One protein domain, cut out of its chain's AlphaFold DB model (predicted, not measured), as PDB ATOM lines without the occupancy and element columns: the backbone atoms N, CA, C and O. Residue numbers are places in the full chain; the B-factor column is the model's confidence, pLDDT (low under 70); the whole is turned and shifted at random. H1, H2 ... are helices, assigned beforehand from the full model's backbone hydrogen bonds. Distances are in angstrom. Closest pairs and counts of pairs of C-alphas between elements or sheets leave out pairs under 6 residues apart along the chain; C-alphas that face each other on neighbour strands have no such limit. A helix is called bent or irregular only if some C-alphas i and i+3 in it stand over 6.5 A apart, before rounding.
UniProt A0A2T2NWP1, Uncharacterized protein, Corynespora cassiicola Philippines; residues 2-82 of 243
ATOM      1  N   HIS A   2     435.789 567.986 376.769       54.31
ATOM      2  CA  HIS A   2     435.410 568.312 378.141       54.31
ATOM      3  C   HIS A   2     434.144 569.155 378.059       54.31
ATOM      4  O   HIS A   2     434.167 570.272 377.550       54.31
ATOM      5  N   CYS A   3     433.017 568.572 378.457       61.06
ATOM      6  CA  CYS A   3     431.760 569.298 378.511       61.06
ATOM      7  C   CYS A   3     431.857 570.266 379.694       61.06
ATOM      8  O   CYS A   3     431.781 569.850 380.850       61.06
ATOM      9  N   HIS A   4     432.127 571.541 379.421       74.56
ATOM     10  CA  HIS A   4     432.039 572.568 380.448       74.56
ATOM     11  C   HIS A   4     430.576 572.709 380.874       74.56
ATOM     12  O   HIS A   4     429.677 572.713 380.034       74.56
ATOM     13  N   LEU A   5     430.336 572.835 382.183       85.25
ATOM     14  CA  LEU A   5     429.011 573.186 382.700       85.25
ATOM     15  C   LEU A   5     428.492 574.433 381.968       85.25
ATOM     16  O   LEU A   5     429.297 575.328 381.727       85.25
ATOM     17  N   PRO A   6     427.192 574.552 381.656       90.88
ATOM     18  CA  PRO A   6     426.610 575.790 381.138       90.88
ATOM     19  C   PRO A   6     427.016 577.021 381.963       90.88
ATOM     20  O   PRO A   6     427.121 576.935 383.190       90.88
ATOM     21  N   ARG A   7     427.224 578.171 381.304       86.31
ATOM     22  CA  ARG A   7     427.701 579.421 381.940       86.31
ATOM     23  C   ARG A   7     426.855 579.818 383.151       86.31
ATOM     24  O   ARG A   7     427.400 580.214 384.171       86.31
ATOM     25  N   GLU A   8     425.544 579.634 383.074       88.69
ATOM     26  CA  GLU A   8     424.604 579.915 384.166       88.69
ATOM     27  C   GLU A   8     424.897 579.092 385.428       88.69
ATOM     28  O   GLU A   8     424.856 579.617 386.539       88.69
ATOM     29  N   LEU A   9     425.233 577.807 385.274       91.50
ATOM     30  CA  LEU A   9     425.615 576.956 386.400       91.50
ATOM     31  C   LEU A   9     427.000 577.327 386.926       91.50
ATOM     32  O   LEU A   9     427.191 577.358 388.140       91.50
ATOM     33  N   ARG A  10     427.946 577.667 386.038       91.06
ATOM     34  CA  ARG A  10     429.272 578.156 386.448       91.06
ATOM     35  C   ARG A  10     429.166 579.433 387.278       91.06
ATOM     36  O   ARG A  10     429.767 579.495 388.342       91.06
ATOM     37  N   ASN A  11     428.325 580.383 386.870       90.06
ATOM     38  CA  ASN A  11     428.090 581.620 387.616       90.06
ATOM     39  C   ASN A  11     427.591 581.350 389.041       90.06
ATOM     40  O   ASN A  11     428.101 581.964 389.969       90.06
ATOM     41  N   LYS A  12     426.689 580.377 389.243       91.94
ATOM     42  CA  LYS A  12     426.254 579.970 390.596       91.94
ATOM     43  C   LYS A  12     427.405 579.423 391.442       91.94
ATOM     44  O   LYS A  12     427.491 579.710 392.633       91.94
ATOM     45  N   VAL A  13     428.311 578.650 390.835       92.00
ATOM     46  CA  VAL A  13     429.526 578.185 391.522       92.00
ATOM     47  C   VAL A  13     430.431 579.369 391.862       92.00
ATOM     48  O   VAL A  13     430.885 579.477 392.995       92.00
ATOM     49  N   TYR A  14     430.659 580.291 390.926       92.88
ATOM     50  CA  TYR A  14     431.495 581.475 391.150       92.88
ATOM     51  C   TYR A  14     430.920 582.397 392.221       92.88
ATOM     52  O   TYR A  14     431.664 582.927 393.039       92.88
ATOM     53  N   GLU A  15     429.599 582.549 392.271       89.69
ATOM     54  CA  GLU A  15     428.916 583.289 393.325       89.69
ATOM     55  C   GLU A  15     429.147 582.676 394.705       89.69
ATOM     56  O   GLU A  15     429.332 583.430 395.661       89.69
ATOM     57  N   TYR A  16     429.162 581.343 394.793       91.12
ATOM     58  CA  TYR A  16     429.481 580.613 396.018       91.12
ATOM     59  C   TYR A  16     430.960 580.759 396.407       91.12
ATOM     60  O   TYR A  16     431.264 581.016 397.572       91.12
ATOM     61  N   LEU A  17     431.882 580.653 395.439       90.50
ATOM     62  CA  LEU A  17     433.320 580.865 395.661       90.50
ATOM     63  C   LEU A  17     433.606 582.289 396.165       90.50
ATOM     64  O   LEU A  17     434.345 582.479 397.134       90.50
ATOM     65  N   TRP A  18     432.951 583.281 395.560       90.81
ATOM     66  CA  TRP A  18     432.970 584.687 395.960       90.81
ATOM     67  C   TRP A  18     431.860 585.031 396.953       90.81
ATOM     68  O   TRP A  18     431.121 586.008 396.776       90.81
ATOM     69  N   GLY A  19     431.733 584.232 398.013       88.00
ATOM     70  CA  GLY A  19     430.936 584.609 399.176       88.00
ATOM     71  C   GLY A  19     431.502 585.862 399.857       88.00
ATOM     72  O   GLY A  19     432.697 586.144 399.754       88.00
ATOM     73  N   ASP A  20     430.663 586.598 400.589       85.50
ATOM     74  CA  ASP A  20     430.996 587.921 401.146       85.50
ATOM     75  C   ASP A  20     432.321 587.962 401.915       85.50
ATOM     76  O   ASP A  20     433.095 588.910 401.786       85.50
ATOM     77  N   LYS A  21     432.609 586.919 402.703       84.81
ATOM     78  CA  LYS A  21     433.852 586.819 403.478       84.81
ATOM     79  C   LYS A  21     435.082 586.696 402.575       84.81
ATOM     80  O   LYS A  21     436.041 587.440 402.763       84.81
ATOM     81  N   THR A  22     435.053 585.773 401.612       86.19
ATOM     82  CA  THR A  22     436.155 585.550 400.663       86.19
ATOM     83  C   THR A  22     436.368 586.783 399.799       86.19
ATOM     84  O   THR A  22     437.496 587.235 399.637       86.19
ATOM     85  N   LEU A  23     435.274 587.365 399.308       85.94
ATOM     86  CA  LEU A  23     435.282 588.550 398.462       85.94
ATOM     87  C   LEU A  23     435.909 589.751 399.181       85.94
ATOM     88  O   LEU A  23     436.835 590.356 398.651       85.94
ATOM     89  N   ARG A  24     435.486 590.042 400.420       83.38
ATOM     90  CA  ARG A  24     436.077 591.110 401.250       83.38
ATOM     91  C   ARG A  24     437.563 590.889 401.503       83.38
ATOM     92  O   ARG A  24     438.344 591.829 401.413       83.38
ATOM     93  N   TRP A  25     437.948 589.662 401.842       82.44
ATOM     94  CA  TRP A  25     439.335 589.358 402.179       82.44
ATOM     95  C   TRP A  25     440.261 589.461 400.964       82.44
ATOM     96  O   TRP A  25     441.303 590.101 401.052       82.44
ATOM     97  N   VAL A  26     439.853 588.919 399.813       84.81
ATOM     98  CA  VAL A  26     440.627 589.033 398.566       84.81
ATOM     99  C   VAL A  26     440.684 590.472 398.075       84.81
ATOM    100  O   VAL A  26     441.738 590.910 397.633       84.81
ATOM    101  N   ALA A  27     439.611 591.244 398.215       83.12
ATOM    102  CA  ALA A  27     439.630 592.645 397.824       83.12
ATOM    103  C   ALA A  27     440.619 593.482 398.669       83.12
ATOM    104  O   ALA A  27     441.322 594.323 398.117       83.12
ATOM    105  N   LEU A  28     440.770 593.187 399.969       80.56
ATOM    106  CA  LEU A  28     441.820 593.793 400.805       80.56
ATOM    107  C   LEU A  28     443.238 593.387 400.376       80.56
ATOM    108  O   LEU A  28     444.175 594.168 400.519       80.56
ATOM    109  N   LEU A  29     443.412 592.161 399.882       80.81
ATOM    110  CA  LEU A  29     444.702 591.686 399.376       80.81
ATOM    111  C   LEU A  29     445.056 592.353 398.049       80.81
ATOM    112  O   LEU A  29     446.191 592.784 397.884       80.81
ATOM    113  N   VAL A  30     444.083 592.496 397.147       81.19
ATOM    114  CA  VAL A  30     444.246 593.265 395.906       81.19
ATOM    115  C   VAL A  30     444.684 594.693 396.225       81.19
ATOM    116  O   VAL A  30     445.655 595.156 395.644       81.19
ATOM    117  N   GLU A  31     444.046 595.355 397.194       78.12
ATOM    118  CA  GLU A  31     444.432 596.707 397.623       78.12
ATOM    119  C   GLU A  31     445.850 596.751 398.220       78.12
ATOM    120  O   GLU A  31     446.638 597.631 397.884       78.12
ATOM    121  N   ARG A  32     446.205 595.785 399.078       78.31
ATOM    122  CA  ARG A  32     447.523 595.731 399.732       78.31
ATOM    123  C   ARG A  32     448.667 595.457 398.758       78.31
ATOM    124  O   ARG A  32     449.738 596.030 398.919       78.31
ATOM    125  N   TYR A  33     448.456 594.563 397.798       76.94
ATOM    126  CA  TYR A  33     449.491 594.081 396.883       76.94
ATOM    127  C   TYR A  33     449.329 594.650 395.472       76.94
ATOM    128  O   TYR A  33     449.879 594.100 394.520       76.94
ATOM    129  N   LYS A  34     448.606 595.766 395.324       71.75
ATOM    130  CA  LYS A  34     448.397 596.435 394.034       71.75
ATOM    131  C   LYS A  34     449.695 596.858 393.353       71.75
ATOM    132  O   LYS A  34     449.697 597.009 392.138       71.75
ATOM    133  N   ASP A  35     450.778 597.013 394.116       67.56
ATOM    134  CA  ASP A  35     452.108 597.389 393.630       67.56
ATOM    135  C   ASP A  35     453.052 596.188 393.466       67.56
ATOM    136  O   ASP A  35     453.998 596.245 392.680       67.56
ATOM    137  N   GLU A  36     452.725 595.050 394.073       71.31
ATOM    138  CA  GLU A  36     453.572 593.859 394.156       71.31
ATOM    139  C   GLU A  36     453.030 592.693 393.315       71.31
ATOM    140  O   GLU A  36     451.976 592.768 392.673       71.31
ATOM    141  N   ASP A  37     453.786 591.600 393.263       71.44
ATOM    142  CA  ASP A  37     453.350 590.384 392.590       71.44
ATOM    143  C   ASP A  37     452.333 589.626 393.461       71.44
ATOM    144  O   ASP A  37     452.678 588.679 394.174       71.44
ATOM    145  N   LEU A  38     451.056 590.038 393.407       70.00
ATOM    146  CA  LEU A  38     449.969 589.335 394.102       70.00
ATOM    147  C   LEU A  38     449.940 587.845 393.724       70.00
ATOM    148  O   LEU A  38     449.544 587.030 394.548       70.00
ATOM    149  N   TYR A  39     450.389 587.454 392.528       66.44
ATOM    150  CA  TYR A  39     450.453 586.047 392.132       66.44
ATOM    151  C   TYR A  39     451.402 585.241 393.038       66.44
ATOM    152  O   TYR A  39     451.053 584.138 393.471       66.44
ATOM    153  N   ALA A  40     452.560 585.805 393.393       69.88
ATOM    154  CA  ALA A  40     453.489 585.197 394.345       69.88
ATOM    155  C   ALA A  40     452.858 585.077 395.742       69.88
ATOM    156  O   ALA A  40     452.916 584.019 396.373       69.88
ATOM    157  N   GLU A  41     452.161 586.119 396.193       71.06
ATOM    158  CA  GLU A  41     451.449 586.105 397.475       71.06
ATOM    159  C   GLU A  41     450.252 585.149 397.478       71.06
ATOM    160  O   GLU A  41     449.965 584.527 398.501       71.06
ATOM    161  N   ILE A  42     449.591 584.937 396.335       68.12
ATOM    162  CA  ILE A  42     448.518 583.947 396.199       68.12
ATOM    163  C   ILE A  42     449.029 582.544 396.500       68.12
ATOM    164  O   ILE A  42     448.388 581.789 397.240       68.12
ATOM    165  N   ILE A  43     450.214 582.229 395.986       65.56
ATOM    166  CA  ILE A  43     450.887 580.955 396.221       65.56
ATOM    167  C   ILE A  43     451.346 580.850 397.681       65.56
ATOM    168  O   ILE A  43     451.117 579.821 398.321       65.56
ATOM    169  N   HIS A  44     451.950 581.906 398.234       67.62
ATOM    170  CA  HIS A  44     452.492 581.895 399.595       67.62
ATOM    171  C   HIS A  44     451.415 581.887 400.690       67.62
ATOM    172  O   HIS A  44     451.539 581.146 401.669       67.62
ATOM    173  N   GLN A  45     450.334 582.651 400.527       66.50
ATOM    174  CA  GLN A  45     449.286 582.813 401.541       66.50
ATOM    175  C   GLN A  45     448.121 581.824 401.398       66.50
ATOM    176  O   GLN A  45     447.147 581.921 402.147       66.50
ATOM    177  N   LYS A  46     448.207 580.847 400.479       63.97
ATOM    178  CA  LYS A  46     447.116 579.895 400.176       63.97
ATOM    179  C   LYS A  46     445.814 580.618 399.809       63.97
ATOM    180  O   LYS A  46     444.728 580.251 400.264       63.97
ATOM    181  N   LEU A  47     445.941 581.675 399.011       65.69
ATOM    182  CA  LEU A  47     444.808 582.401 398.438       65.69
ATOM    183  C   LEU A  47     444.027 581.474 397.498       65.69
ATOM    184  O   LEU A  47     444.507 580.380 397.185       65.69
ATOM    185  N   PRO A  48     442.793 581.827 397.094       74.25
ATOM    186  CA  PRO A  48     441.937 580.856 396.437       74.25
ATOM    187  C   PRO A  48     442.571 580.313 395.155       74.25
ATOM    188  O   PRO A  48     442.592 580.982 394.129       74.25
ATOM    189  N   PHE A  49     443.035 579.062 395.186       82.81
ATOM    190  CA  PHE A  49     443.690 578.402 394.048       82.81
ATOM    191  C   PHE A  49     442.829 578.409 392.771       82.81
ATOM    192  O   PHE A  49     443.340 578.247 391.669       82.81
ATOM    193  N   PHE A  50     441.522 578.651 392.911       87.81
ATOM    194  CA  PHE A  50     440.582 578.801 391.810       87.81
ATOM    195  C   PHE A  50     440.756 580.082 390.972       87.81
ATOM    196  O   PHE A  50     440.083 580.202 389.952       87.81
ATOM    197  N   VAL A  51     441.624 581.024 391.366       88.38
ATOM    198  CA  VAL A  51     442.025 582.161 390.511       88.38
ATOM    199  C   VAL A  51     443.358 581.936 389.795       88.38
ATOM    200  O   VAL A  51     443.745 582.756 388.972       88.38
ATOM    201  N   LEU A  52     444.071 580.838 390.080       87.38
ATOM    202  CA  LEU A  52     445.381 580.557 389.490       87.38
ATOM    203  C   LEU A  52     445.233 579.826 388.146       87.38
ATOM    204  O   LEU A  52     444.830 578.657 388.143       87.38
ATOM    205  N   PRO A  53     445.649 580.417 387.006       88.56
ATOM    206  CA  PRO A  53     445.580 579.756 385.700       88.56
ATOM    207  C   PRO A  53     446.284 578.396 385.661       88.56
ATOM    208  O   PRO A  53     445.853 577.499 384.941       88.56
ATOM    209  N   THR A  54     447.337 578.225 386.463       87.62
ATOM    210  CA  THR A  54     448.102 576.976 386.598       87.62
ATOM    211  C   THR A  54     447.307 575.820 387.208       87.62
ATOM    212  O   THR A  54     447.669 574.669 386.989       87.62
ATOM    213  N   HIS A  55     446.232 576.101 387.949       86.69
ATOM    214  CA  HIS A  55     445.433 575.087 388.645       86.69
ATOM    215  C   HIS A  55     444.117 574.781 387.930       86.69
ATOM    216  O   HIS A  55     443.697 573.628 387.875       86.69
ATOM    217  N   VAL A  56     443.458 575.810 387.392       88.06
ATOM    218  CA  VAL A  56     442.101 575.694 386.822       88.06
ATOM    219  C   VAL A  56     442.037 575.950 385.317       88.06
ATOM    220  O   VAL A  56     440.983 575.784 384.708       88.06
ATOM    221  N   GLY A  57     443.158 576.324 384.700       90.06
ATOM    222  CA  GLY A  57     443.208 576.783 383.318       90.06
ATOM    223  C   GLY A  57     442.874 578.271 383.189       90.06
ATOM    224  O   GLY A  57     442.134 578.848 383.985       90.06
ATOM    225  N   ARG A  58     443.439 578.910 382.159       90.38
ATOM    226  CA  ARG A  58     443.343 580.364 381.954       90.38
ATOM    227  C   ARG A  58     441.912 580.852 381.742       90.38
ATOM    228  O   ARG A  58     441.535 581.859 382.325       90.38
ATOM    229  N   GLU A  59     441.131 580.147 380.928       90.31
ATOM    230  CA  GLU A  59     439.749 580.536 380.616       90.31
ATOM    231  C   GLU A  59     438.884 580.564 381.879       90.31
ATOM    232  O   GLU A  59     438.216 581.555 382.156       90.31
ATOM    233  N   PHE A  60     438.970 579.520 382.705       90.56
ATOM    234  CA  PHE A  60     438.235 579.460 383.964       90.56
ATOM    235  C   PHE A  60     438.708 580.530 384.952       90.56
ATOM    236  O   PHE A  60     437.882 581.189 385.577       90.56
ATOM    237  N   ALA A  61     440.023 580.731 385.082       91.50
ATOM    238  CA  ALA A  61     440.569 581.764 385.958       91.50
ATOM    239  C   ALA A  61     440.069 583.164 385.558       91.50
ATOM    240  O   ALA A  61     439.645 583.931 386.421       91.50
ATOM    241  N   LEU A  62     440.039 583.466 384.255       91.88
ATOM    242  CA  LEU A  62     439.506 584.722 383.729       91.88
ATOM    243  C   LEU A  62     438.022 584.897 384.080       91.88
ATOM    244  O   LEU A  62     437.642 585.941 384.598       91.88
ATOM    245  N   GLU A  63     437.201 583.869 383.854       92.38
ATOM    246  CA  GLU A  63     435.772 583.893 384.185       92.38
ATOM    247  C   GLU A  63     435.515 584.136 385.682       92.38
ATOM    248  O   GLU A  63     434.595 584.866 386.060       92.38
ATOM    249  N   VAL A  64     436.329 583.528 386.547       92.44
ATOM    250  CA  VAL A  64     436.214 583.688 387.998       92.44
ATOM    251  C   VAL A  64     436.649 585.088 388.438       92.44
ATOM    252  O   VAL A  64     435.982 585.685 389.284       92.44
ATOM    253  N   VAL A  65     437.731 585.628 387.870       91.62
ATOM    254  CA  VAL A  65     438.208 586.994 388.150       91.62
ATOM    255  C   VAL A  65     437.216 588.043 387.640       91.62
ATOM    256  O   VAL A  65     436.939 589.016 388.337       91.62
ATOM    257  N   GLU A  66     436.594 587.826 386.484       90.06
ATOM    258  CA  GLU A  66     435.514 588.685 385.990       90.06
ATOM    259  C   GLU A  66     434.352 588.758 386.999       90.06
ATOM    260  O   GLU A  66     433.892 589.847 387.357       90.06
ATOM    261  N   MET A  67     433.922 587.608 387.535       89.56
ATOM    262  CA  MET A  67     432.880 587.560 388.567       89.56
ATOM    263  C   MET A  67     433.308 588.270 389.862       89.56
ATOM    264  O   MET A  67     432.484 588.937 390.492       89.56
ATOM    265  N   PHE A  68     434.583 588.164 390.255       89.56
ATOM    266  CA  PHE A  68     435.127 588.895 391.404       89.56
ATOM    267  C   PHE A  68     434.908 590.398 391.247       89.56
ATOM    268  O   PHE A  68     434.242 590.998 392.091       89.56
ATOM    269  N   TYR A  69     435.389 590.995 390.152       85.25
ATOM    270  CA  TYR A  69     435.242 592.433 389.915       85.25
ATOM    271  C   TYR A  69     433.767 592.840 389.777       85.25
ATOM    272  O   TYR A  69     433.360 593.860 390.338       85.25
ATOM    273  N   SER A  70     432.928 592.020 389.132       82.38
ATOM    274  CA  SER A  70     431.489 592.299 389.021       82.38
ATOM    275  C   SER A  70     430.760 592.298 390.368       82.38
ATOM    276  O   SER A  70     429.795 593.048 390.522       82.38
ATOM    277  N   LYS A  71     431.146 591.446 391.325       83.81
ATOM    278  CA  LYS A  71     430.520 591.423 392.658       83.81
ATOM    279  C   LYS A  71     431.128 592.471 393.579       83.81
ATOM    280  O   LYS A  71     430.401 593.121 394.323       83.81
ATOM    281  N   ALA A  72     432.444 592.638 393.538       79.94
ATOM    282  CA  ALA A  72     433.147 593.504 394.468       79.94
ATOM    283  C   ALA A  72     432.818 594.991 394.247       79.94
ATOM    284  O   ALA A  72     432.661 595.723 395.220       79.94
ATOM    285  N   THR A  73     432.583 595.400 392.996       73.12
ATOM    286  CA  THR A  73     432.080 596.746 392.645       73.12
ATOM    287  C   THR A  73     430.680 597.039 393.197       73.12
ATOM    288  O   THR A  73     430.367 598.186 393.492       73.12
ATOM    289  N   ARG A  74     429.833 596.019 393.393       71.00
ATOM    290  CA  ARG A  74     428.450 596.182 393.887       71.00
ATOM    291  C   ARG A  74     428.332 596.294 395.400       71.00
ATOM    292  O   ARG A  74     427.287 596.693 395.901       71.00
ATOM    293  N   LEU A  75     429.356 595.898 396.147       67.00
ATOM    294  CA  LEU A  75     429.252 595.757 397.597       67.00
ATOM    295  C   LEU A  75     429.521 597.067 398.370       67.00
ATOM    296  O   LEU A  75     429.849 597.017 399.556       67.00
ATOM    297  N   HIS A  76     429.381 598.235 397.736       53.25
ATOM    298  CA  HIS A  76     429.583 599.532 398.386       53.25
ATOM    299  C   HIS A  76     428.818 599.623 399.733       53.25
ATOM    300  O   HIS A  76     427.629 599.305 399.778       53.25
ATOM    301  N   PRO A  77     429.440 600.076 400.839       52.38
ATOM    302  CA  PRO A  77     430.845 600.433 401.006       52.38
ATOM    303  C   PRO A  77     431.636 599.202 401.478       52.38
ATOM    304  O   PRO A  77     431.697 598.910 402.677       52.38
ATOM    305  N   VAL A  78     432.252 598.442 400.567       53.44
ATOM    306  CA  VAL A  78     433.242 597.446 401.005       53.44
ATOM    307  C   VAL A  78     434.434 598.210 401.561       53.44
ATOM    308  O   VAL A  78     434.828 599.213 400.972       53.44
ATOM    309  N   PRO A  79     435.071 597.733 402.641       49.72
ATOM    310  CA  PRO A  79     436.360 598.267 403.075       49.72
ATOM    311  C   PRO A  79     437.472 598.169 402.019       49.72
ATOM    312  O   PRO A  79     438.493 598.816 402.197       49.72
ATOM    313  N   ALA A  80     437.291 597.383 400.955       54.88
ATOM    314  CA  ALA A  80     438.244 597.276 399.867       54.88
ATOM    315  C   ALA A  80     437.896 598.293 398.789       54.88
ATOM    316  O   ALA A  80     436.861 598.194 398.122       54.88
ATOM    317  N   ARG A  81     438.764 599.284 398.659       65.81
ATOM    318  CA  ARG A  81     438.616 600.412 397.749       65.81
ATOM    319  C   ARG A  81     438.968 599.992 396.313       65.81
ATOM    320  O   ARG A  81     439.903 600.509 395.724       65.81
ATOM    321  N   LEU A  82     438.268 599.002 395.761       68.88
ATOM    322  CA  LEU A  82     438.496 598.579 394.376       68.88
ATOM    323  C   LEU A  82     438.108 599.721 393.437       68.88
ATOM    324  O   LEU A  82     437.002 600.249 393.560       68.88
TER     325      LEU A  82
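What this domain is: This is residues 2 to 82 of the 243 residues of an uncharacterized protein of Corynespora cassiicola Philippines (UniProt A0A2T2NWP1). One long helix, H5, runs through the middle of this model, with H1 crossing it at a steep angle and H2 meeting its last residues nearly at a right angle. From H2 the chain makes a wide loop through H3 and a stretch without a named helix, and comes back through the tiny H4 to the first residues of H5; H3 sits out on this loop, near H2 but touching no helix. The printed part has 81 residues with five named helices in the order H1, H2, H3, H4, H5 and no named strand, and its class is all helix, with 50 of the 81 residues in helices. It is compact, with a radius of gyration of the C-alphas of 12.8 A, and its C-alphas span 37 by 28 by 16 A along the three main axes.

Where its parts are: Begin with the longest helix, H5, residues 58 to 72: find C-alpha 58 at (443.343, 580.364, 381.954) and go 20.8 A from there to C-alpha 72 at (433.147, 593.504, 394.468). Just before it, one residue away, is H4, the four residues 53 to 56, which covers 5.5 A. Go back to the first helix, H1, residues 7 to 17, which begins at C-alpha 7 at (427.701, 579.421, 381.940) and is 14.9 A long. After two residues comes H2, residues 20 to 32, 18.3 A from its first to its last C-alpha. H3, residues 38 to 44, is shorter, at 9.6 A. No helix here is bent or irregular.

How they stand to each other: Start from H5, the hub, which touches three other helices. Look first at Tyr 14 and Val 64, the closest C-alphas of H1 and H5, 6.1 A apart. There the two helices touch, H5 with residues 64 to 67 alone. They run the same way at a steep tilt of 64 degrees. Farther along H5, its residues 68 to 72 alone touch residues 23 to 27 of H2. The closest C-alphas of this pair are those of Leu 23 and Ala 72, 6.7 A apart, and the two lines are about perpendicular, at 81 degrees. At the other end of H5, H4 only just touches it and only at the corner by their link, with 3 pairs of C-alphas within 8 A; H5 takes part with residues 59 to 61 alone, and the closest C-alphas are those of Pro 53 and Ala 61, at 5.4 A. Now go outward to H3, which is close to H2 but not clearly touching: the closest C-alphas, those of Val 30 and Leu 38, are 7.2 A apart, and the helices run opposite ways at a steep tilt of 65 degrees. H1 and H2 meet only through their link. H3 stays apart from H1, H4 and H5, and H4 stays apart from H1 and H2. Along the backbones of H1, H2, H3 and H5 each O i to N i+4 pair is within hydrogen-bond range, while H4 is too short for such a pair.

The domain as a whole: Look at His 2 and Pro 77 for the two C-alphas farthest apart, at 39.7 A; the first and last printed C-alphas, those of His 2 and Leu 82, are 34.5 A apart. The printed part has no cut. The links from H1 to H2, H2 to H3 and H4 to H5 are tight, the eight residues from H3 to H4 make a short link, and no link is long. The mean pLDDT of the printed part is 79.7. Find the values under 70 at residues 2 to 3, 35, 39 to 40, 42 to 47 and 75 to 82.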